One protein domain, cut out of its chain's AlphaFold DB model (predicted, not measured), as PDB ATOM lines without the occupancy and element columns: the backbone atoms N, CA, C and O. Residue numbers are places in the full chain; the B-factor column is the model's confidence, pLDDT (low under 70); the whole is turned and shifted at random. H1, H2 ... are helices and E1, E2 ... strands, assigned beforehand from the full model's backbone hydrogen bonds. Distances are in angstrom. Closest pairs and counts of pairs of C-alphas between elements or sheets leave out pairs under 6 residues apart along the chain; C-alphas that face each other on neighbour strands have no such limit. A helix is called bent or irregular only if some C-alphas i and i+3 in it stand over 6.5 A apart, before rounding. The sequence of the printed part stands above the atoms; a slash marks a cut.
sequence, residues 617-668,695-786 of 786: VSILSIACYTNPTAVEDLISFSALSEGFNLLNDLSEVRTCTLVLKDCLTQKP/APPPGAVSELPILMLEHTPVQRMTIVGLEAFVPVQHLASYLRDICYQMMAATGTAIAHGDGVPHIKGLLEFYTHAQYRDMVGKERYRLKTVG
ATOM      1  N   VAL A 617     146.355 183.236 129.302       75.62
ATOM      2  CA  VAL A 617     145.972 182.079 130.112       75.62
ATOM      3  C   VAL A 617     144.465 181.829 130.007       75.62
ATOM      4  O   VAL A 617     143.678 182.665 130.447       75.62
ATOM      5  N   SER A 618     144.074 180.648 129.533       77.06
ATOM      6  CA  SER A 618     142.681 180.190 129.483       77.06
ATOM      7  C   SER A 618     142.482 178.908 130.279       77.06
ATOM      8  O   SER A 618     143.403 178.123 130.503       77.06
ATOM      9  N   ILE A 619     141.253 178.701 130.746       76.69
ATOM     10  CA  ILE A 619     140.859 177.511 131.497       76.69
ATOM     11  C   ILE A 619     139.576 176.989 130.878       76.69
ATOM     12  O   ILE A 619     138.559 177.677 130.894       76.69
ATOM     13  N   LEU A 620     139.637 175.772 130.356       80.12
ATOM     14  CA  LEU A 620     138.512 175.068 129.776       80.12
ATOM     15  C   LEU A 620     138.043 174.005 130.771       80.12
ATOM     16  O   LEU A 620     138.735 173.021 131.023       80.12
ATOM     17  N   SER A 621     136.872 174.212 131.369       76.75
ATOM     18  CA  SER A 621     136.239 173.217 132.240       76.75
ATOM     19  C   SER A 621     135.260 172.382 131.422       76.75
ATOM     20  O   SER A 621     134.307 172.922 130.871       76.75
ATOM     21  N   ILE A 622     135.472 171.071 131.379       78.81
ATOM     22  CA  ILE A 622     134.707 170.122 130.571       78.81
ATOM     23  C   ILE A 622     133.898 169.225 131.509       78.81
ATOM     24  O   ILE A 622     134.448 168.546 132.377       78.81
ATOM     25  N   ALA A 623     132.576 169.236 131.346       75.25
ATOM     26  CA  ALA A 623     131.676 168.315 132.028       75.25
ATOM     27  C   ALA A 623     131.584 167.007 131.229       75.25
ATOM     28  O   ALA A 623     131.029 166.988 130.132       75.25
ATOM     29  N   CYS A 624     132.129 165.919 131.768       76.56
ATOM     30  CA  CYS A 624     132.202 164.632 131.084       76.56
ATOM     31  C   CYS A 624     130.998 163.762 131.475       76.56
ATOM     32  O   CYS A 624     130.911 163.267 132.600       76.56
ATOM     33  N   TYR A 625     130.054 163.596 130.545       75.88
ATOM     34  CA  TYR A 625     128.893 162.703 130.692       75.88
ATOM     35  C   TYR A 625     129.137 161.294 130.134       75.88
ATOM     36  O   TYR A 625     128.306 160.407 130.332       75.88
ATOM     37  N   THR A 626     130.271 161.105 129.467       78.44
ATOM     38  CA  THR A 626     130.869 159.828 129.068       78.44
ATOM     39  C   THR A 626     132.267 159.731 129.675       78.44
ATOM     40  O   THR A 626     132.789 160.722 130.197       78.44
ATOM     41  N   ASN A 627     132.865 158.537 129.674       80.44
ATOM     42  CA  ASN A 627     134.240 158.387 130.137       80.44
ATOM     43  C   ASN A 627     135.177 158.919 129.037       80.44
ATOM     44  O   ASN A 627     135.297 158.264 128.004       80.44
ATOM     45  N   PRO A 628     135.876 160.053 129.230       80.31
ATOM     46  CA  PRO A 628     136.679 160.656 128.171       80.31
ATOM     47  C   PRO A 628     137.962 159.846 127.880       80.31
ATOM     48  O   PRO A 628     138.722 160.189 126.977       80.31
ATOM     49  N   THR A 629     138.217 158.775 128.645       82.69
ATOM     50  CA  THR A 629     139.286 157.798 128.399       82.69
ATOM     51  C   THR A 629     138.805 156.559 127.641       82.69
ATOM     52  O   THR A 629     139.608 155.658 127.401       82.69
ATOM     53  N   ALA A 630     137.510 156.454 127.324       78.38
ATOM     54  CA  ALA A 630     136.977 155.350 126.537       78.38
ATOM     55  C   ALA A 630     137.380 155.495 125.063       78.38
ATOM     56  O   ALA A 630     137.386 156.589 124.509       78.38
ATOM     57  N   VAL A 631     137.718 154.368 124.438       65.81
ATOM     58  CA  VAL A 631     138.221 154.298 123.054       65.81
ATOM     59  C   VAL A 631     137.100 154.514 122.030       65.81
ATOM     60  O   VAL A 631     137.352 154.970 120.919       65.81
ATOM     61  N   GLU A 632     135.862 154.184 122.405       58.88
ATOM     62  CA  GLU A 632     134.686 154.252 121.527       58.88
ATOM     63  C   GLU A 632     134.139 155.683 121.367       58.88
ATOM     64  O   GLU A 632     133.424 155.959 120.406       58.88
ATOM     65  N   ASP A 633     134.548 156.605 122.246       53.41
ATOM     66  CA  ASP A 633     134.128 158.005 122.263       53.41
ATOM     67  C   ASP A 633     135.285 158.914 121.795       53.41
ATOM     68  O   ASP A 633     135.919 159.615 122.592       53.41
ATOM     69  N   LEU A 634     135.587 158.909 120.490       55.69
ATOM     70  CA  LEU A 634     136.328 160.026 119.879       55.69
ATOM     71  C   LEU A 634     135.543 161.327 120.104       55.69
ATOM     72  O   LEU A 634     134.320 161.282 120.279       55.69
ATOM     73  N   ILE A 635     136.206 162.491 120.083       54.69
ATOM     74  CA  ILE A 635     135.483 163.768 120.180       54.69
ATOM     75  C   ILE A 635     134.656 163.955 118.908       54.69
ATOM     76  O   ILE A 635     135.069 164.578 117.934       54.69
ATOM     77  N   SER A 636     133.432 163.437 118.922       44.91
ATOM     78  CA  SER A 636     132.403 163.832 117.983       44.91
ATOM     79  C   SER A 636     131.936 165.219 118.406       44.91
ATOM     80  O   SER A 636     131.011 165.375 119.202       44.91
ATOM     81  N   PHE A 637     132.592 166.257 117.885       50.31
ATOM     82  CA  PHE A 637     131.906 167.532 117.755       50.31
ATOM     83  C   PHE A 637     130.721 167.265 116.828       50.31
ATOM     84  O   PHE A 637     130.913 167.009 115.637       50.31
ATOM     85  N   SER A 638     129.497 167.293 117.360       39.66
ATOM     86  CA  SER A 638     128.276 167.133 116.559       39.66
ATOM     87  C   SER A 638     128.214 168.134 115.396       39.66
ATOM     88  O   SER A 638     127.550 167.870 114.397       39.66
ATOM     89  N   ALA A 639     128.979 169.228 115.484       49.00
ATOM     90  CA  ALA A 639     129.368 170.071 114.367       49.00
ATOM     91  C   ALA A 639     130.873 170.402 114.445       49.00
ATOM     92  O   ALA A 639     131.303 171.136 115.331       49.00
ATOM     93  N   LEU A 640     131.683 169.912 113.497       50.16
ATOM     94  CA  LEU A 640     133.118 170.250 113.362       50.16
ATOM     95  C   LEU A 640     133.390 171.766 113.452       50.16
ATOM     96  O   LEU A 640     134.415 172.184 113.984       50.16
ATOM     97  N   SER A 641     132.451 172.594 112.987       58.38
ATOM     98  CA  SER A 641     132.516 174.056 113.075       58.38
ATOM     99  C   SER A 641     132.598 174.592 114.508       58.38
ATOM    100  O   SER A 641     133.259 175.600 114.728       58.38
ATOM    101  N   GLU A 642     131.980 173.937 115.494       62.00
ATOM    102  CA  GLU A 642     132.031 174.371 116.899       62.00
ATOM    103  C   GLU A 642     133.414 174.140 117.514       62.00
ATOM    104  O   GLU A 642     133.935 175.013 118.210       62.00
ATOM    105  N   GLY A 643     134.043 173.003 117.198       65.12
ATOM    106  CA  GLY A 643     135.419 172.711 117.606       65.12
ATOM    107  C   GLY A 643     136.414 173.709 117.010       65.12
ATOM    108  O   GLY A 643     137.260 174.242 117.725       65.12
ATOM    109  N   PHE A 644     136.270 174.044 115.723       69.25
ATOM    110  CA  PHE A 644     137.103 175.067 115.082       69.25
ATOM    111  C   PHE A 644     136.862 176.473 115.638       69.25
ATOM    112  O   PHE A 644     137.821 177.226 115.792       69.25
ATOM    113  N   ASN A 645     135.624 176.829 115.989       70.88
ATOM    114  CA  ASN A 645     135.336 178.108 116.643       70.88
ATOM    115  C   ASN A 645     136.026 178.199 118.010       70.88
ATOM    116  O   ASN A 645     136.673 179.204 118.291       70.88
ATOM    117  N   LEU A 646     135.984 177.125 118.806       71.56
ATOM    118  CA  LEU A 646     136.722 177.060 120.067       71.56
ATOM    119  C   LEU A 646     138.234 177.222 119.845       71.56
ATOM    120  O   LEU A 646     138.878 177.968 120.575       71.56
ATOM    121  N   LEU A 647     138.815 176.557 118.842       74.12
ATOM    122  CA  LEU A 647     140.244 176.685 118.531       74.12
ATOM    123  C   LEU A 647     140.613 178.099 118.051       74.12
ATOM    124  O   LEU A 647     141.646 178.629 118.458       74.12
ATOM    125  N   ASN A 648     139.753 178.742 117.257       76.31
ATOM    126  CA  ASN A 648     139.936 180.130 116.828       76.31
ATOM    127  C   ASN A 648     139.906 181.101 118.017       76.31
ATOM    128  O   ASN A 648     140.755 181.993 118.101       76.31
ATOM    129  N   ASP A 649     139.004 180.885 118.977       72.44
ATOM    130  CA  ASP A 649     138.925 181.670 120.216       72.44
ATOM    131  C   ASP A 649     140.162 181.477 121.118       72.44
ATOM    132  O   ASP A 649     140.455 182.302 121.987       72.44
ATOM    133  N   LEU A 650     140.922 180.399 120.902       74.19
ATOM    134  CA  LEU A 650     142.147 180.067 121.629       74.19
ATOM    135  C   LEU A 650     143.432 180.483 120.886       74.19
ATOM    136  O   LEU A 650     144.529 180.232 121.386       74.19
ATOM    137  N   SER A 651     143.322 181.147 119.732       79.31
ATOM    138  CA  SER A 651     144.439 181.474 118.822       79.31
ATOM    139  C   SER A 651     145.554 182.352 119.404       79.31
ATOM    140  O   SER A 651     146.623 182.452 118.812       79.31
ATOM    141  N   GLU A 652     145.359 182.954 120.572       79.94
ATOM    142  CA  GLU A 652     146.362 183.773 121.268       79.94
ATOM    143  C   GLU A 652     146.661 183.261 122.698       79.94
ATOM    144  O   GLU A 652     147.462 183.843 123.440       79.94
ATOM    145  N   VAL A 653     146.048 182.146 123.100       81.12
ATOM    146  CA  VAL A 653     146.224 181.553 124.427       81.12
ATOM    147  C   VAL A 653     147.578 180.862 124.507       81.12
ATOM    148  O   VAL A 653     147.863 179.937 123.757       81.12
ATOM    149  N   ARG A 654     148.416 181.265 125.470       86.06
ATOM    150  CA  ARG A 654     149.730 180.635 125.703       86.06
ATOM    151  C   ARG A 654     149.687 179.536 126.752       86.06
ATOM    152  O   ARG A 654     150.512 178.633 126.722       86.06
ATOM    153  N   THR A 655     148.777 179.624 127.715       86.31
ATOM    154  CA  THR A 655     148.599 178.613 128.760       86.31
ATOM    155  C   THR A 655     147.151 178.160 128.786       86.31
ATOM    156  O   THR A 655     146.271 178.993 128.977       86.31
ATOM    157  N   CYS A 656     146.890 176.863 128.644       89.12
ATOM    158  CA  CYS A 656     145.543 176.312 128.764       89.12
ATOM    159  C   CYS A 656     145.457 175.308 129.917       89.12
ATOM    160  O   CYS A 656     146.307 174.433 130.050       89.12
ATOM    161  N   THR A 657     144.426 175.403 130.752       89.31
ATOM    162  CA  THR A 657     144.099 174.357 131.726       89.31
ATOM    163  C   THR A 657     142.796 173.660 131.354       89.31
ATOM    164  O   THR A 657     141.743 174.285 131.403       89.31
ATOM    165  N   LEU A 658     142.861 172.368 131.048       89.00
ATOM    166  CA  LEU A 658     141.721 171.479 130.853       89.00
ATOM    167  C   LEU A 658     141.309 170.880 132.200       89.00
ATOM    168  O   LEU A 658     142.089 170.167 132.824       89.00
ATOM    169  N   VAL A 659     140.094 171.155 132.664       88.56
ATOM    170  CA  VAL A 659     139.554 170.581 133.903       88.56
ATOM    171  C   VAL A 659     138.435 169.607 133.569       88.56
ATOM    172  O   VAL A 659     137.363 170.026 133.146       88.56
ATOM    173  N   LEU A 660     138.666 168.317 133.792       89.38
ATOM    174  CA  LEU A 660     137.715 167.244 133.517       89.38
ATOM    175  C   LEU A 660     136.866 166.967 134.759       89.38
ATOM    176  O   LEU A 660     137.391 166.631 135.823       89.38
ATOM    177  N   LYS A 661     135.547 167.110 134.646       84.69
ATOM    178  CA  LYS A 661     134.605 166.882 135.747       84.69
ATOM    179  C   LYS A 661     133.762 165.649 135.455       84.69
ATOM    180  O   LYS A 661     133.046 165.621 134.460       84.69
ATOM    181  N   ASP A 662     133.825 164.661 136.342       82.69
ATOM    182  CA  ASP A 662     132.977 163.477 136.247       82.69
ATOM    183  C   ASP A 662     131.513 163.830 136.546       82.69
ATOM    184  O   ASP A 662     131.153 164.186 137.673       82.69
ATOM    185  N   CYS A 663     130.671 163.734 135.518       78.69
ATOM    186  CA  CYS A 663     129.221 163.849 135.626       78.69
ATOM    187  C   CYS A 663     128.513 162.490 135.478       78.69
ATOM    188  O   CYS A 663     127.288 162.438 135.620       78.69
ATOM    189  N   LEU A 664     129.239 161.386 135.244       73.00
ATOM    190  CA  LEU A 664     128.672 160.031 135.154       73.00
ATOM    191  C   LEU A 664     128.000 159.635 136.466       73.00
ATOM    192  O   LEU A 664     126.887 159.103 136.473       73.00
ATOM    193  N   THR A 665     128.640 159.979 137.583       63.59
ATOM    194  CA  THR A 665     128.111 159.772 138.936       63.59
ATOM    195  C   THR A 665     126.890 160.647 139.253       63.59
ATOM    196  O   THR A 665     126.161 160.366 140.206       63.59
ATOM    197  N   GLN A 666     126.612 161.677 138.443       53.94
ATOM    198  CA  GLN A 666     125.543 162.662 138.656       53.94
ATOM    199  C   GLN A 666     124.385 162.567 137.645       53.94
ATOM    200  O   GLN A 666     123.601 163.517 137.554       53.94
ATOM    201  N   LYS A 667     124.241 161.457 136.894       49.50
ATOM    202  CA  LYS A 667     123.219 161.322 135.832       49.50
ATOM    203  C   LYS A 667     121.829 161.839 136.277       49.50
ATOM    204  O   LYS A 667     121.266 161.312 137.245       49.50
ATOM    205  N   PRO A 668     121.247 162.831 135.567       47.75
ATOM    206  CA  PRO A 668     119.894 163.315 135.819       47.75
ATOM    207  C   PRO A 668     118.886 162.166 135.742       47.75
ATOM    208  O   PRO A 668     118.962 161.322 134.850       47.75
ATOM    209  N   ALA A 695     147.814 150.618 118.994       41.53
ATOM    210  CA  ALA A 695     147.508 151.120 120.334       41.53
ATOM    211  C   ALA A 695     146.165 151.878 120.272       41.53
ATOM    212  O   ALA A 695     146.066 152.825 119.488       41.53
ATOM    213  N   PRO A 696     145.112 151.422 120.980       43.06
ATOM    214  CA  PRO A 696     143.827 152.097 120.919       43.06
ATOM    215  C   PRO A 696     144.042 153.555 121.332       43.06
ATOM    216  O   PRO A 696     144.826 153.799 122.257       43.06
ATOM    217  N   PRO A 697     143.424 154.521 120.632       57.78
ATOM    218  CA  PRO A 697     143.600 155.917 120.978       57.78
ATOM    219  C   PRO A 697     143.214 156.088 122.462       57.78
ATOM    220  O   PRO A 697     142.135 155.636 122.858       57.78
ATOM    221  N   PRO A 698     144.069 156.699 123.310       61.00
ATOM    222  CA  PRO A 698     143.578 157.388 124.484       61.00
ATOM    223  C   PRO A 698     142.470 158.276 123.928       61.00
ATOM    224  O   PRO A 698     142.622 158.851 122.850       61.00
ATOM    225  N   GLY A 699     141.285 158.182 124.521       75.81
ATOM    226  CA  GLY A 699     140.076 158.711 123.897       75.81
ATOM    227  C   GLY A 699     140.110 160.236 123.744       75.81
ATOM    228  O   GLY A 699     141.145 160.880 123.563       75.81
ATOM    229  N   ALA A 700     138.959 160.868 123.922       77.44
ATOM    230  CA  ALA A 700     138.841 162.323 123.866       77.44
ATOM    231  C   ALA A 700     139.901 163.111 124.680       77.44
ATOM    232  O   ALA A 700     140.297 164.212 124.296       77.44
ATOM    233  N   VAL A 701     140.395 162.564 125.800       82.12
ATOM    234  CA  VAL A 701     141.395 163.237 126.653       82.12
ATOM    235  C   VAL A 701     142.715 163.559 125.949       82.12
ATOM    236  O   VAL A 701     143.319 164.563 126.311       82.12
ATOM    237  N   SER A 702     143.206 162.741 125.016       82.88
ATOM    238  CA  SER A 702     144.473 163.021 124.312       82.88
ATOM    239  C   SER A 702     144.270 163.769 123.006       82.88
ATOM    240  O   SER A 702     145.129 164.561 122.631       82.88
ATOM    241  N   GLU A 703     143.136 163.556 122.339       82.31
ATOM    242  CA  GLU A 703     142.821 164.204 121.066       82.31
ATOM    243  C   GLU A 703     142.712 165.727 121.221       82.31
ATOM    244  O   GLU A 703     143.340 166.473 120.471       82.31
ATOM    245  N   LEU A 704     141.998 166.209 122.247       83.31
ATOM    246  CA  LEU A 704     141.818 167.647 122.461       83.31
ATOM    247  C   LEU A 704     143.146 168.392 122.715       83.31
ATOM    248  O   LEU A 704     143.380 169.398 122.045       83.31
ATOM    249  N   PRO A 705     144.040 167.937 123.616       85.94
ATOM    250  CA  PRO A 705     145.384 168.488 123.745       85.94
ATOM    251  C   PRO A 705     146.175 168.551 122.444       85.94
ATOM    252  O   PRO A 705     146.825 169.562 122.192       85.94
ATOM    253  N   ILE A 706     146.129 167.491 121.632       85.38
ATOM    254  CA  ILE A 706     146.855 167.425 120.360       85.38
ATOM    255  C   ILE A 706     146.305 168.479 119.398       85.38
ATOM    256  O   ILE A 706     147.067 169.331 118.951       85.38
ATOM    257  N   LEU A 707     144.986 168.510 119.186       83.81
ATOM    258  CA  LEU A 707     144.330 169.506 118.332       83.81
ATOM    259  C   LEU A 707     144.623 170.938 118.792       83.81
ATOM    260  O   LEU A 707     144.899 171.822 117.984       83.81
ATOM    261  N   MET A 708     144.598 171.180 120.102       84.56
ATOM    262  CA  MET A 708     144.945 172.483 120.656       84.56
ATOM    263  C   MET A 708     146.406 172.846 120.376       84.56
ATOM    264  O   MET A 708     146.671 173.974 119.978       84.56
ATOM    265  N   LEU A 709     147.358 171.932 120.544       84.31
ATOM    266  CA  LEU A 709     148.770 172.216 120.267       84.31
ATOM    267  C   LEU A 709     149.076 172.374 118.772       84.31
ATOM    268  O   LEU A 709     149.970 173.137 118.421       84.31
ATOM    269  N   GLU A 710     148.342 171.685 117.899       85.50
ATOM    270  CA  GLU A 710     148.498 171.793 116.444       85.50
ATOM    271  C   GLU A 710     147.916 173.097 115.885       85.50
ATOM    272  O   GLU A 710     148.454 173.656 114.927       85.50
ATOM    273  N   HIS A 711     146.834 173.601 116.484       83.88
ATOM    274  CA  HIS A 711     146.072 174.727 115.939       83.88
ATOM    275  C   HIS A 711     146.165 176.029 116.748       83.88
ATOM    276  O   HIS A 711     145.647 177.051 116.301       83.88
ATOM    277  N   THR A 712     146.818 176.039 117.916       84.12
ATOM    278  CA  THR A 712     146.901 177.224 118.793       84.12
ATOM    279  C   THR A 712     148.326 177.440 119.324       84.12
ATOM    280  O   THR A 712     149.097 176.486 119.421       84.12
ATOM    281  N   PRO A 713     148.722 178.667 119.721       85.00
ATOM    282  CA  PRO A 713     150.063 178.950 120.242       85.00
ATOM    283  C   PRO A 713     150.226 178.551 121.720       85.00
ATOM    284  O   PRO A 713     150.993 179.184 122.456       85.00
ATOM    285  N   VAL A 714     149.497 177.532 122.183       86.38
ATOM    286  CA  VAL A 714     149.564 177.058 123.567       86.38
ATOM    287  C   VAL A 714     150.962 176.502 123.831       86.38
ATOM    288  O   VAL A 714     151.383 175.490 123.288       86.38
ATOM    289  N   GLN A 715     151.692 177.189 124.705       88.50
ATOM    290  CA  GLN A 715     153.036 176.823 125.146       88.50
ATOM    291  C   GLN A 715     153.002 175.889 126.351       88.50
ATOM    292  O   GLN A 715     153.944 175.133 126.553       88.50
ATOM    293  N   ARG A 716     151.943 175.965 127.168       90.06
ATOM    294  CA  ARG A 716     151.780 175.153 128.375       90.06
ATOM    295  C   ARG A 716     150.338 174.702 128.529       90.06
ATOM    296  O   ARG A 716     149.418 175.514 128.549       90.06
ATOM    297  N   MET A 717     150.153 173.411 128.713       92.56
ATOM    298  CA  MET A 717     148.872 172.780 128.941       92.56
ATOM    299  C   MET A 717     148.860 172.077 130.291       92.56
ATOM    300  O   MET A 717     149.826 171.435 130.695       92.56
ATOM    301  N   THR A 718     147.748 172.198 131.000       93.06
ATOM    302  CA  THR A 718     147.532 171.541 132.284       93.06
ATOM    303  C   THR A 718     146.248 170.734 132.217       93.06
ATOM    304  O   THR A 718     145.204 171.308 131.944       93.06
ATOM    305  N   ILE A 719     146.294 169.434 132.489       93.12
ATOM    306  CA  ILE A 719     145.110 168.569 132.537       93.12
ATOM    307  C   ILE A 719     144.810 168.223 133.994       93.12
ATOM    308  O   ILE A 719     145.685 167.772 134.734       93.12
ATOM    309  N   VAL A 720     143.569 168.450 134.415       93.69
ATOM    310  CA  VAL A 720     143.115 168.274 135.795       93.69
ATOM    311  C   VAL A 720     141.971 167.272 135.849       93.69
ATOM    312  O   VAL A 720     141.004 167.421 135.106       93.69
ATOM    313  N   GLY A 721     142.034 166.308 136.771       93.75
ATOM    314  CA  GLY A 721     140.877 165.472 137.116       93.75
ATOM    315  C   GLY A 721     140.815 164.086 136.473       93.75
ATOM    316  O   GLY A 721     139.758 163.457 136.509       93.75
ATOM    317  N   LEU A 722     141.907 163.592 135.879       92.31
ATOM    318  CA  LEU A 722     141.942 162.255 135.266       92.31
ATOM    319  C   LEU A 722     141.758 161.112 136.268       92.31
ATOM    320  O   LEU A 722     141.269 160.049 135.896       92.31
ATOM    321  N   GLU A 723     142.082 161.337 137.538       92.94
ATOM    322  CA  GLU A 723     141.872 160.371 138.618       92.94
ATOM    323  C   GLU A 723     140.394 160.028 138.849       92.94
ATOM    324  O   GLU A 723     140.095 159.027 139.492       92.94
ATOM    325  N   ALA A 724     139.467 160.840 138.329       89.94
ATOM    326  CA  ALA A 724     138.040 160.537 138.375       89.94
ATOM    327  C   ALA A 724     137.617 159.476 137.339       89.94
ATOM    328  O   ALA A 724     136.549 158.889 137.478       89.94
ATOM    329  N   PHE A 725     138.444 159.225 136.319       88.75
ATOM    330  CA  PHE A 725     138.122 158.350 135.184       88.75
ATOM    331  C   PHE A 725     139.074 157.158 135.051       88.75
ATOM    332  O   PHE A 725     138.708 156.130 134.479       88.75
ATOM    333  N   VAL A 726     140.284 157.280 135.603       88.44
ATOM    334  CA  VAL A 726     141.315 156.241 135.588       88.44
ATOM    335  C   VAL A 726     141.625 155.816 137.023       88.44
ATOM    336  O   VAL A 726     142.027 156.663 137.826       88.44
ATOM    337  N   PRO A 727     141.501 154.522 137.369       86.25
ATOM    338  CA  PRO A 727     141.894 154.025 138.677       86.25
ATOM    339  C   PRO A 727     143.345 154.372 138.997       86.25
ATOM    340  O   PRO A 727     144.223 154.311 138.133       86.25
ATOM    341  N   VAL A 728     143.609 154.677 140.266       85.12
ATOM    342  CA  VAL A 728     144.918 155.149 140.739       85.12
ATOM    343  C   VAL A 728     146.052 154.193 140.346       85.12
ATOM    344  O   VAL A 728     147.122 154.654 139.955       85.12
ATOM    345  N   GLN A 729     145.814 152.875 140.359       86.00
ATOM    346  CA  GLN A 729     146.817 151.880 139.964       86.00
ATOM    347  C   GLN A 729     147.201 151.920 138.471       86.00
ATOM    348  O   GLN A 729     148.275 151.443 138.107       86.00
ATOM    349  N   HIS A 730     146.354 152.488 137.607       86.00
ATOM    350  CA  HIS A 730     146.578 152.574 136.159       86.00
ATOM    351  C   HIS A 730     146.928 153.988 135.687       86.00
ATOM    352  O   HIS A 730     147.465 154.144 134.590       86.00
ATOM    353  N   LEU A 731     146.692 155.007 136.520       85.31
ATOM    354  CA  LEU A 731     146.899 156.412 136.172       85.31
ATOM    355  C   LEU A 731     148.316 156.674 135.640       85.31
ATOM    356  O   LEU A 731     148.466 157.278 134.587       85.31
ATOM    357  N   ALA A 732     149.358 156.154 136.293       84.69
ATOM    358  CA  ALA A 732     150.740 156.369 135.853       84.69
ATOM    359  C   ALA A 732     151.049 155.774 134.464       84.69
ATOM    360  O   ALA A 732     151.822 156.365 133.709       84.69
ATOM    361  N   SER A 733     150.457 154.623 134.121       84.62
ATOM    362  CA  SER A 733     150.598 154.027 132.784       84.62
ATOM    363  C   SER A 733     149.842 154.854 131.749       84.62
ATOM    364  O   SER A 733     150.401 155.205 130.721       84.62
ATOM    365  N   TYR A 734     148.610 155.245 132.069       85.94
ATOM    366  CA  TYR A 734     147.761 156.021 131.170       85.94
ATOM    367  C   TYR A 734     148.345 157.406 130.848       85.94
ATOM    368  O   TYR A 734     148.384 157.823 129.693       85.94
ATOM    369  N   LEU A 735     148.880 158.107 131.856       88.12
ATOM    370  CA  LEU A 735     149.582 159.380 131.656       88.12
ATOM    371  C   LEU A 735     150.802 159.219 130.742       88.12
ATOM    372  O   LEU A 735     151.107 160.107 129.947       88.12
ATOM    373  N   ARG A 736     151.487 158.073 130.827       86.62
ATOM    374  CA  ARG A 736     152.625 157.759 129.962       86.62
ATOM    375  C   ARG A 736     152.193 157.640 128.508       86.62
ATOM    376  O   ARG A 736     152.860 158.202 127.645       86.62
ATOM    377  N   ASP A 737     151.077 156.966 128.261       86.56
ATOM    378  CA  ASP A 737     150.530 156.779 126.919       86.56
ATOM    379  C   ASP A 737     150.100 158.121 126.304       86.56
ATOM    380  O   ASP A 737     150.480 158.413 125.171       86.56
ATOM    381  N   ILE A 738     149.438 158.998 127.076       87.62
ATOM    382  CA  ILE A 738     149.130 160.375 126.636       87.62
ATOM    383  C   ILE A 738     150.416 161.126 126.264       87.62
ATOM    384  O   ILE A 738     150.495 161.727 125.192       87.62
ATOM    385  N   CYS A 739     151.446 161.082 127.116       89.25
ATOM    386  CA  CYS A 739     152.718 161.742 126.825       89.25
ATOM    387  C   CYS A 739     153.402 161.186 125.572       89.25
ATOM    388  O   CYS A 739     153.979 161.968 124.819       89.25
ATOM    389  N   TYR A 740     153.347 159.873 125.325       87.00
ATOM    390  CA  TYR A 740     153.909 159.271 124.112       87.00
ATOM    391  C   TYR A 740     153.206 159.765 122.853       87.00
ATOM    392  O   TYR A 740     153.877 160.098 121.876       87.00
ATOM    393  N   GLN A 741     151.880 159.876 122.883       84.88
ATOM    394  CA  GLN A 741     151.127 160.395 121.744       84.88
ATOM    395  C   GLN A 741     151.370 161.877 121.506       84.88
ATOM    396  O   GLN A 741     151.604 162.294 120.374       84.88
ATOM    397  N   MET A 742     151.401 162.674 122.573       84.38
ATOM    398  CA  MET A 742     151.713 164.095 122.455       84.38
ATOM    399  C   MET A 742     153.154 164.325 121.992       84.38
ATOM    400  O   MET A 742     153.397 165.231 121.199       84.38
ATOM    401  N   MET A 743     154.109 163.493 122.414       85.25
ATOM    402  CA  MET A 743     155.473 163.509 121.878       85.25
ATOM    403  C   MET A 743     155.493 163.167 120.385       85.25
ATOM    404  O   MET A 743     156.201 163.832 119.635       85.25
ATOM    405  N   ALA A 744     154.717 162.172 119.945       84.69
ATOM    406  CA  ALA A 744     154.628 161.815 118.531       84.69
ATOM    407  C   ALA A 744     154.050 162.961 117.678       84.69
ATOM    408  O   ALA A 744     154.562 163.212 116.591       84.69
ATOM    409  N   ALA A 745     153.051 163.687 118.191       82.00
ATOM    410  CA  ALA A 745     152.445 164.828 117.502       82.00
ATOM    411  C   ALA A 745     153.336 166.088 117.503       82.00
ATOM    412  O   ALA A 745     153.411 166.805 116.512       82.00
ATOM    413  N   THR A 746     154.041 166.363 118.606       82.94
ATOM    414  CA  THR A 746     154.762 167.642 118.804       82.94
ATOM    415  C   THR A 746     156.278 167.561 118.601       82.94
ATOM    416  O   THR A 746     156.944 168.592 118.537       82.94
ATOM    417  N   GLY A 747     156.855 166.356 118.558       84.38
ATOM    418  CA  GLY A 747     158.304 166.135 118.505       84.38
ATOM    419  C   GLY A 747     159.055 166.460 119.807       84.38
ATOM    420  O   GLY A 747     160.283 166.555 119.798       84.38
ATOM    421  N   THR A 748     158.355 166.655 120.930       83.75
ATOM    422  CA  THR A 748     158.960 167.055 122.214       83.75
ATOM    423  C   THR A 748     159.292 165.859 123.115       83.75
ATOM    424  O   THR A 748     158.494 164.943 123.272       83.75
ATOM    425  N   ALA A 749     160.481 165.851 123.732       81.88
ATOM    426  CA  ALA A 749     160.938 164.731 124.561       81.88
ATOM    427  C   ALA A 749     160.198 164.630 125.915       81.88
ATOM    428  O   ALA A 749     159.979 165.637 126.593       81.88
ATOM    429  N   ILE A 750     159.886 163.402 126.349       80.31
ATOM    430  CA  ILE A 750     159.278 163.120 127.664       80.31
ATOM    431  C   ILE A 750     160.311 163.277 128.789       80.31
ATOM    432  O   ILE A 750     161.406 162.715 128.732       80.31
ATOM    433  N   ALA A 751     159.926 163.969 129.862       78.25
ATOM    434  CA  ALA A 751     160.645 164.017 131.130       78.25
ATOM    435  C   ALA A 751     159.894 163.225 132.219       78.25
ATOM    436  O   ALA A 751     158.686 163.008 132.144       78.25
ATOM    437  N   HIS A 752     160.614 162.794 133.257       72.56
ATOM    438  CA  HIS A 752     160.039 162.099 134.413       72.56
ATOM    439  C   HIS A 752     160.323 162.918 135.675       72.56
ATOM    440  O   HIS A 752     161.483 163.148 136.009       72.56
ATOM    441  N   GLY A 753     159.272 163.378 136.357       67.00
ATOM    442  CA  GLY A 753     159.350 164.106 137.629       67.00
ATOM    443  C   GLY A 753     158.463 163.396 138.641       67.00
ATOM    444  O   GLY A 753     157.331 163.062 138.307       67.00
ATOM    445  N   ASP A 754     158.995 163.069 139.819       74.31
ATOM    446  CA  ASP A 754     158.289 162.340 140.891       74.31
ATOM    447  C   ASP A 754     157.595 161.031 140.445       74.31
ATOM    448  O   ASP A 754     156.599 160.601 141.019       74.31
ATOM    449  N   GLY A 755     158.116 160.379 139.397       74.31
ATOM    450  CA  GLY A 755     157.542 159.150 138.834       74.31
ATOM    451  C   GLY A 755     156.336 159.357 137.907       74.31
ATOM    452  O   GLY A 755     155.823 158.376 137.368       74.31
ATOM    453  N   VAL A 756     155.916 160.604 137.666       75.31
ATOM    454  CA  VAL A 756     154.844 160.955 136.726       75.31
ATOM    455  C   VAL A 756     155.457 161.432 135.397       75.31
ATOM    456  O   VAL A 756     156.282 162.360 135.390       75.31
ATOM    457  N   PRO A 757     155.102 160.804 134.260       78.38
ATOM    458  CA  PRO A 757     155.550 161.258 132.949       78.38
ATOM    459  C   PRO A 757     154.914 162.615 132.632       78.38
ATOM    460  O   PRO A 757     153.720 162.821 132.839       78.38
ATOM    461  N   HIS A 758     155.726 163.551 132.154       80.69
ATOM    462  CA  HIS A 758     155.275 164.870 131.724       80.69
ATOM    463  C   HIS A 758     156.137 165.362 130.558       80.69
ATOM    464  O   HIS A 758     157.271 164.917 130.368       80.69
ATOM    465  N   ILE A 759     155.623 166.309 129.776       84.12
ATOM    466  CA  ILE A 759     156.425 166.988 128.754       84.12
ATOM    467  C   ILE A 759     156.852 168.319 129.355       84.12
ATOM    468  O   ILE A 759     156.035 169.225 129.524       84.12
ATOM    469  N   LYS A 760     158.126 168.419 129.754       80.56
ATOM    470  CA  LYS A 760     158.636 169.556 130.533       80.56
ATOM    471  C   LYS A 760     158.346 170.881 129.828       80.56
ATOM    472  O   LYS A 760     158.835 171.130 128.734       80.56
ATOM    473  N   GLY A 761     157.582 171.738 130.503       80.12
ATOM    474  CA  GLY A 761     157.192 173.058 130.006       80.12
ATOM    475  C   GLY A 761     155.956 173.068 129.104       80.12
ATOM    476  O   GLY A 761     155.391 174.142 128.941       80.12
ATOM    477  N   LEU A 762     155.508 171.912 128.597       87.31
ATOM    478  CA  LEU A 762     154.393 171.804 127.652       87.31
ATOM    479  C   LEU A 762     153.146 171.148 128.246       87.31
ATOM    480  O   LEU A 762     152.053 171.627 127.983       87.31
ATOM    481  N   LEU A 763     153.277 170.077 129.032       90.50
ATOM    482  CA  LEU A 763     152.133 169.319 129.545       90.50
ATOM    483  C   LEU A 763     152.326 168.934 131.008       90.50
ATOM    484  O   LEU A 763     153.307 168.279 131.358       90.50
ATOM    485  N   GLU A 764     151.351 169.289 131.836       91.44
ATOM    486  CA  GLU A 764     151.295 168.957 133.258       91.44
ATOM    487  C   GLU A 764     149.972 168.291 133.621       91.44
ATOM    488  O   GLU A 764     148.923 168.625 133.068       91.44
ATOM    489  N   PHE A 765     150.013 167.397 134.605       93.06
ATOM    490  CA  PHE A 765     148.840 166.708 135.127       93.06
ATOM    491  C   PHE A 765     148.678 166.999 136.612       93.06
ATOM    492  O   PHE A 765     149.640 166.909 137.371       93.06
ATOM    493  N   TYR A 766     147.452 167.296 137.030       94.12
ATOM    494  CA  TYR A 766     147.108 167.425 138.442       94.12
ATOM    495  C   TYR A 766     145.834 166.652 138.745       94.12
ATOM    496  O   TYR A 766     144.887 166.625 137.960       94.12
ATOM    497  N   THR A 767     145.764 166.086 139.942       93.44
ATOM    498  CA  THR A 767     144.468 165.695 140.499       93.44
ATOM    499  C   THR A 767     143.640 166.930 140.849       93.44
ATOM    500  O   THR A 767     144.176 168.022 141.066       93.44
ATOM    501  N   HIS A 768     142.324 166.775 140.981       93.31
ATOM    502  CA  HIS A 768     141.435 167.816 141.494       93.31
ATOM    503  C   HIS A 768     141.877 168.333 142.863       93.31
ATOM    504  O   HIS A 768     141.746 169.526 143.126       93.31
ATOM    505  N   ALA A 769     142.404 167.460 143.726       92.38
ATOM    506  CA  ALA A 769     142.937 167.843 145.030       92.38
ATOM    507  C   ALA A 769     144.203 168.702 144.887       92.38
ATOM    508  O   ALA A 769     144.228 169.829 145.374       92.38
ATOM    509  N   GLN A 770     145.199 168.235 144.130       93.56
ATOM    510  CA  GLN A 770     146.450 168.973 143.918       93.56
ATOM    511  C   GLN A 770     146.214 170.323 143.234       93.56
ATOM    512  O   GLN A 770     146.754 171.343 143.659       93.56
ATOM    513  N   TYR A 771     145.370 170.356 142.197       94.19
ATOM    514  CA  TYR A 771     145.045 171.603 141.511       94.19
ATOM    515  C   TYR A 771     144.316 172.569 142.449       94.19
ATOM    516  O   TYR A 771     144.611 173.763 142.457       94.19
ATOM    517  N   ARG A 772     143.399 172.063 143.290       92.56
ATOM    518  CA  ARG A 772     142.694 172.858 144.304       92.56
ATOM    519  C   ARG A 772     143.631 173.449 145.345       92.56
ATOM    520  O   ARG A 772     143.437 174.608 145.706       92.56
ATOM    521  N   ASP A 773     144.617 172.689 145.798       90.56
ATOM    522  CA  ASP A 773     145.612 173.169 146.754       90.56
ATOM    523  C   ASP A 773     146.518 174.224 146.109       90.56
ATOM    524  O   ASP A 773     146.777 175.266 146.709       90.56
ATOM    525  N   MET A 774     146.899 174.022 144.844       89.75
ATOM    526  CA  MET A 774     147.720 174.962 144.080       89.75
ATOM    527  C   MET A 774     147.012 176.299 143.816       89.75
ATOM    528  O   MET A 774     147.608 177.360 143.993       89.75
ATOM    529  N   VAL A 775     145.751 176.282 143.363       85.44
ATOM    530  CA  VAL A 775     145.034 177.526 143.021       85.44
ATOM    531  C   VAL A 775     144.247 178.117 144.192       85.44
ATOM    532  O   VAL A 775     143.807 179.264 144.108       85.44
ATOM    533  N   GLY A 776     144.065 177.364 145.275       88.56
ATOM    534  CA  GLY A 776     143.180 177.688 146.389       88.56
ATOM    535  C   GLY A 776     141.725 177.269 146.139       88.56
ATOM    536  O   GLY A 776     141.198 177.357 145.027       88.56
ATOM    537  N   LYS A 777     141.034 176.859 147.212       81.94
ATOM    538  CA  LYS A 777     139.666 176.302 147.180       81.94
ATOM    539  C   LYS A 777     138.648 177.181 146.444       81.94
ATOM    540  O   LYS A 777     137.815 176.658 145.708       81.94
ATOM    541  N   GLU A 778     138.698 178.496 146.636       75.19
ATOM    542  CA  GLU A 778     137.753 179.438 146.024       75.19
ATOM    543  C   GLU A 778     137.978 179.587 144.514       75.19
ATOM    544  O   GLU A 778     137.039 179.441 143.731       75.19
ATOM    545  N   ARG A 779     139.232 179.776 144.085       77.31
ATOM    546  CA  ARG A 779     139.574 179.842 142.657       77.31
ATOM    547  C   ARG A 779     139.306 178.520 141.960       77.31
ATOM    548  O   ARG A 779     138.831 178.533 140.833       77.31
ATOM    549  N   TYR A 780     139.577 177.396 142.619       84.19
ATOM    550  CA  TYR A 780     139.223 176.083 142.097       84.19
ATOM    551  C   TYR A 780     137.714 175.991 141.858       84.19
ATOM    552  O   TYR A 780     137.309 175.744 140.730       84.19
ATOM    553  N   ARG A 781     136.880 176.314 142.862       77.81
ATOM    554  CA  ARG A 781     135.414 176.336 142.696       77.81
ATOM    555  C   ARG A 781     135.000 177.205 141.507       77.81
ATOM    556  O   ARG A 781     134.243 176.746 140.666       77.81
ATOM    557  N   LEU A 782     135.541 178.415 141.384       71.75
ATOM    558  CA  LEU A 782     135.248 179.307 140.256       71.75
ATOM    559  C   LEU A 782     135.656 178.740 138.894       71.75
ATOM    560  O   LEU A 782     134.954 178.953 137.907       71.75
ATOM    561  N   LYS A 783     136.766 178.005 138.839       74.69
ATOM    562  CA  LYS A 783     137.296 177.388 137.620       74.69
ATOM    563  C   LYS A 783     136.592 176.081 137.240       74.69
ATOM    564  O   LYS A 783     136.679 175.695 136.086       74.69
ATOM    565  N   THR A 784     135.912 175.415 138.178       70.94
ATOM    566  CA  THR A 784     135.315 174.078 137.973       70.94
ATOM    567  C   THR A 784     133.779 174.056 138.020       70.94
ATOM    568  O   THR A 784     133.174 172.979 137.983       70.94
ATOM    569  N   VAL A 785     133.111 175.207 138.185       61.94
ATOM    570  CA  VAL A 785     131.635 175.291 138.153       61.94
ATOM    571  C   VAL A 785     131.164 175.296 136.699       61.94
ATOM    572  O   VAL A 785     131.106 176.362 136.080       61.94
ATOM    573  N   GLY A 786     130.836 174.097 136.216       50.72
ATOM    574  CA  GLY A 786     129.884 173.813 135.138       50.72
ATOM    575  C   GLY A 786     128.569 173.311 135.711       50.72
ATOM    576  O   GLY A 786     128.642 172.506 136.683       50.72
TER     577      GLY A 786
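Overview. This is residues 617 to 668 and 695 to 786 of the 786 residues of an uncharacterized protein of Trichosporon asahii var. asahii (strain ATCC 90039 / CBS 2479 / JCM 2466 / KCTC 7840 / NBRC 103889/ NCYC 2677 / UAMH 7654) (UniProt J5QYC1). A twisted sheet of four parallel strands, E1, E2, E3 and E6, has H2 over one face and H4 standing up from the other, making three layers. H3 packs on H2 and on the small hairpin E4 and E5, beyond the E6 edge; H1 lies off the sheet near H2, and residues 637 to 642 stick out. The 144 printed residues hold five named helices and six named strands, in the order E1 H1 E2 H2 E3 H3 E4 E5 E6 H4 H5, of mixed class. The whole is compact, with a radius of gyration of the C-alphas of 14.6 A and spans of 41 by 38 by 32 A.

Arrangement. The sheet runs E1, residues 617 to 624, E2, 655 to 662, E3, 716 to 720, and E6, 763 to 766; it is twisted, with C-alphas up to 4.1 A off its best plane. N 620 and O 657 are within hydrogen-bond range at 2.8 A, as are N 658 and O 718 at 2.7 A and N 719 and O 764 at 2.8 A. H2, residues 700 to 711, is on the sheet at a height of 10.4 A, over E3, along the strands at 16 degrees on the local plane. H4, residues 768 to 775, is on the opposite face, over E6 at a height of 8.2 A, and stands up at 50 degrees. H5, residues 777 to 784, only grazes the sheet with residues 780 to 784; it only just touches H4, only at the corner, with 3 pairs of C-alphas within 8 A, the closest Arg 772 and Tyr 780 at 5.2 A. H3, residues 728 to 746, touches H2 with residues 738 to 746 alone, at a shallow tilt of 25 degrees, the closest C-alphas being Ser 702 and Ile 738 at 5.8 A. E4, residues 751 to 753, and E5, 756 to 758, form an antiparallel hairpin, with N 751 and O 758 at 2.9 A. The closest C-alphas of H3 and E5 are Arg 736 and Pro 757, 5.5 A apart. H1, residues 640 to 649, is not on the sheet and is close to but not clearly touching H2, with C-alphas 647 and 708 at 6.7 A. Each O i to N i+4 pair is within hydrogen-bond range in H1, H4 and H5, against 7 of 8 in H2 and 13 of 15 in H3.

Along the chain. E1 begins at C-alpha 617 (145.972, 182.079, 130.112) and is 22.2 A long, E2 23.0 A, E3 13.3 A and E6 10.4 A. H3, 27.1 A, is irregular, with C-alphas 729 and 732 7.2 A apart. H1 is 14.5 A and H2 16.4 A long; H5 ends at C-alpha 784 (135.315, 174.078, 137.973).

Size, cuts and confidence. The C-alphas farthest apart, Pro 668 and Ala 749, are 42.6 A apart. Residues 669 to 694 are not printed, a gap of 33.9 A between C-alphas 668 and 695. Of the links printed whole, E1 to H1 is long. Mean pLDDT of the printed part is 78.6; 25 residues are under 70, among them 631 to 644.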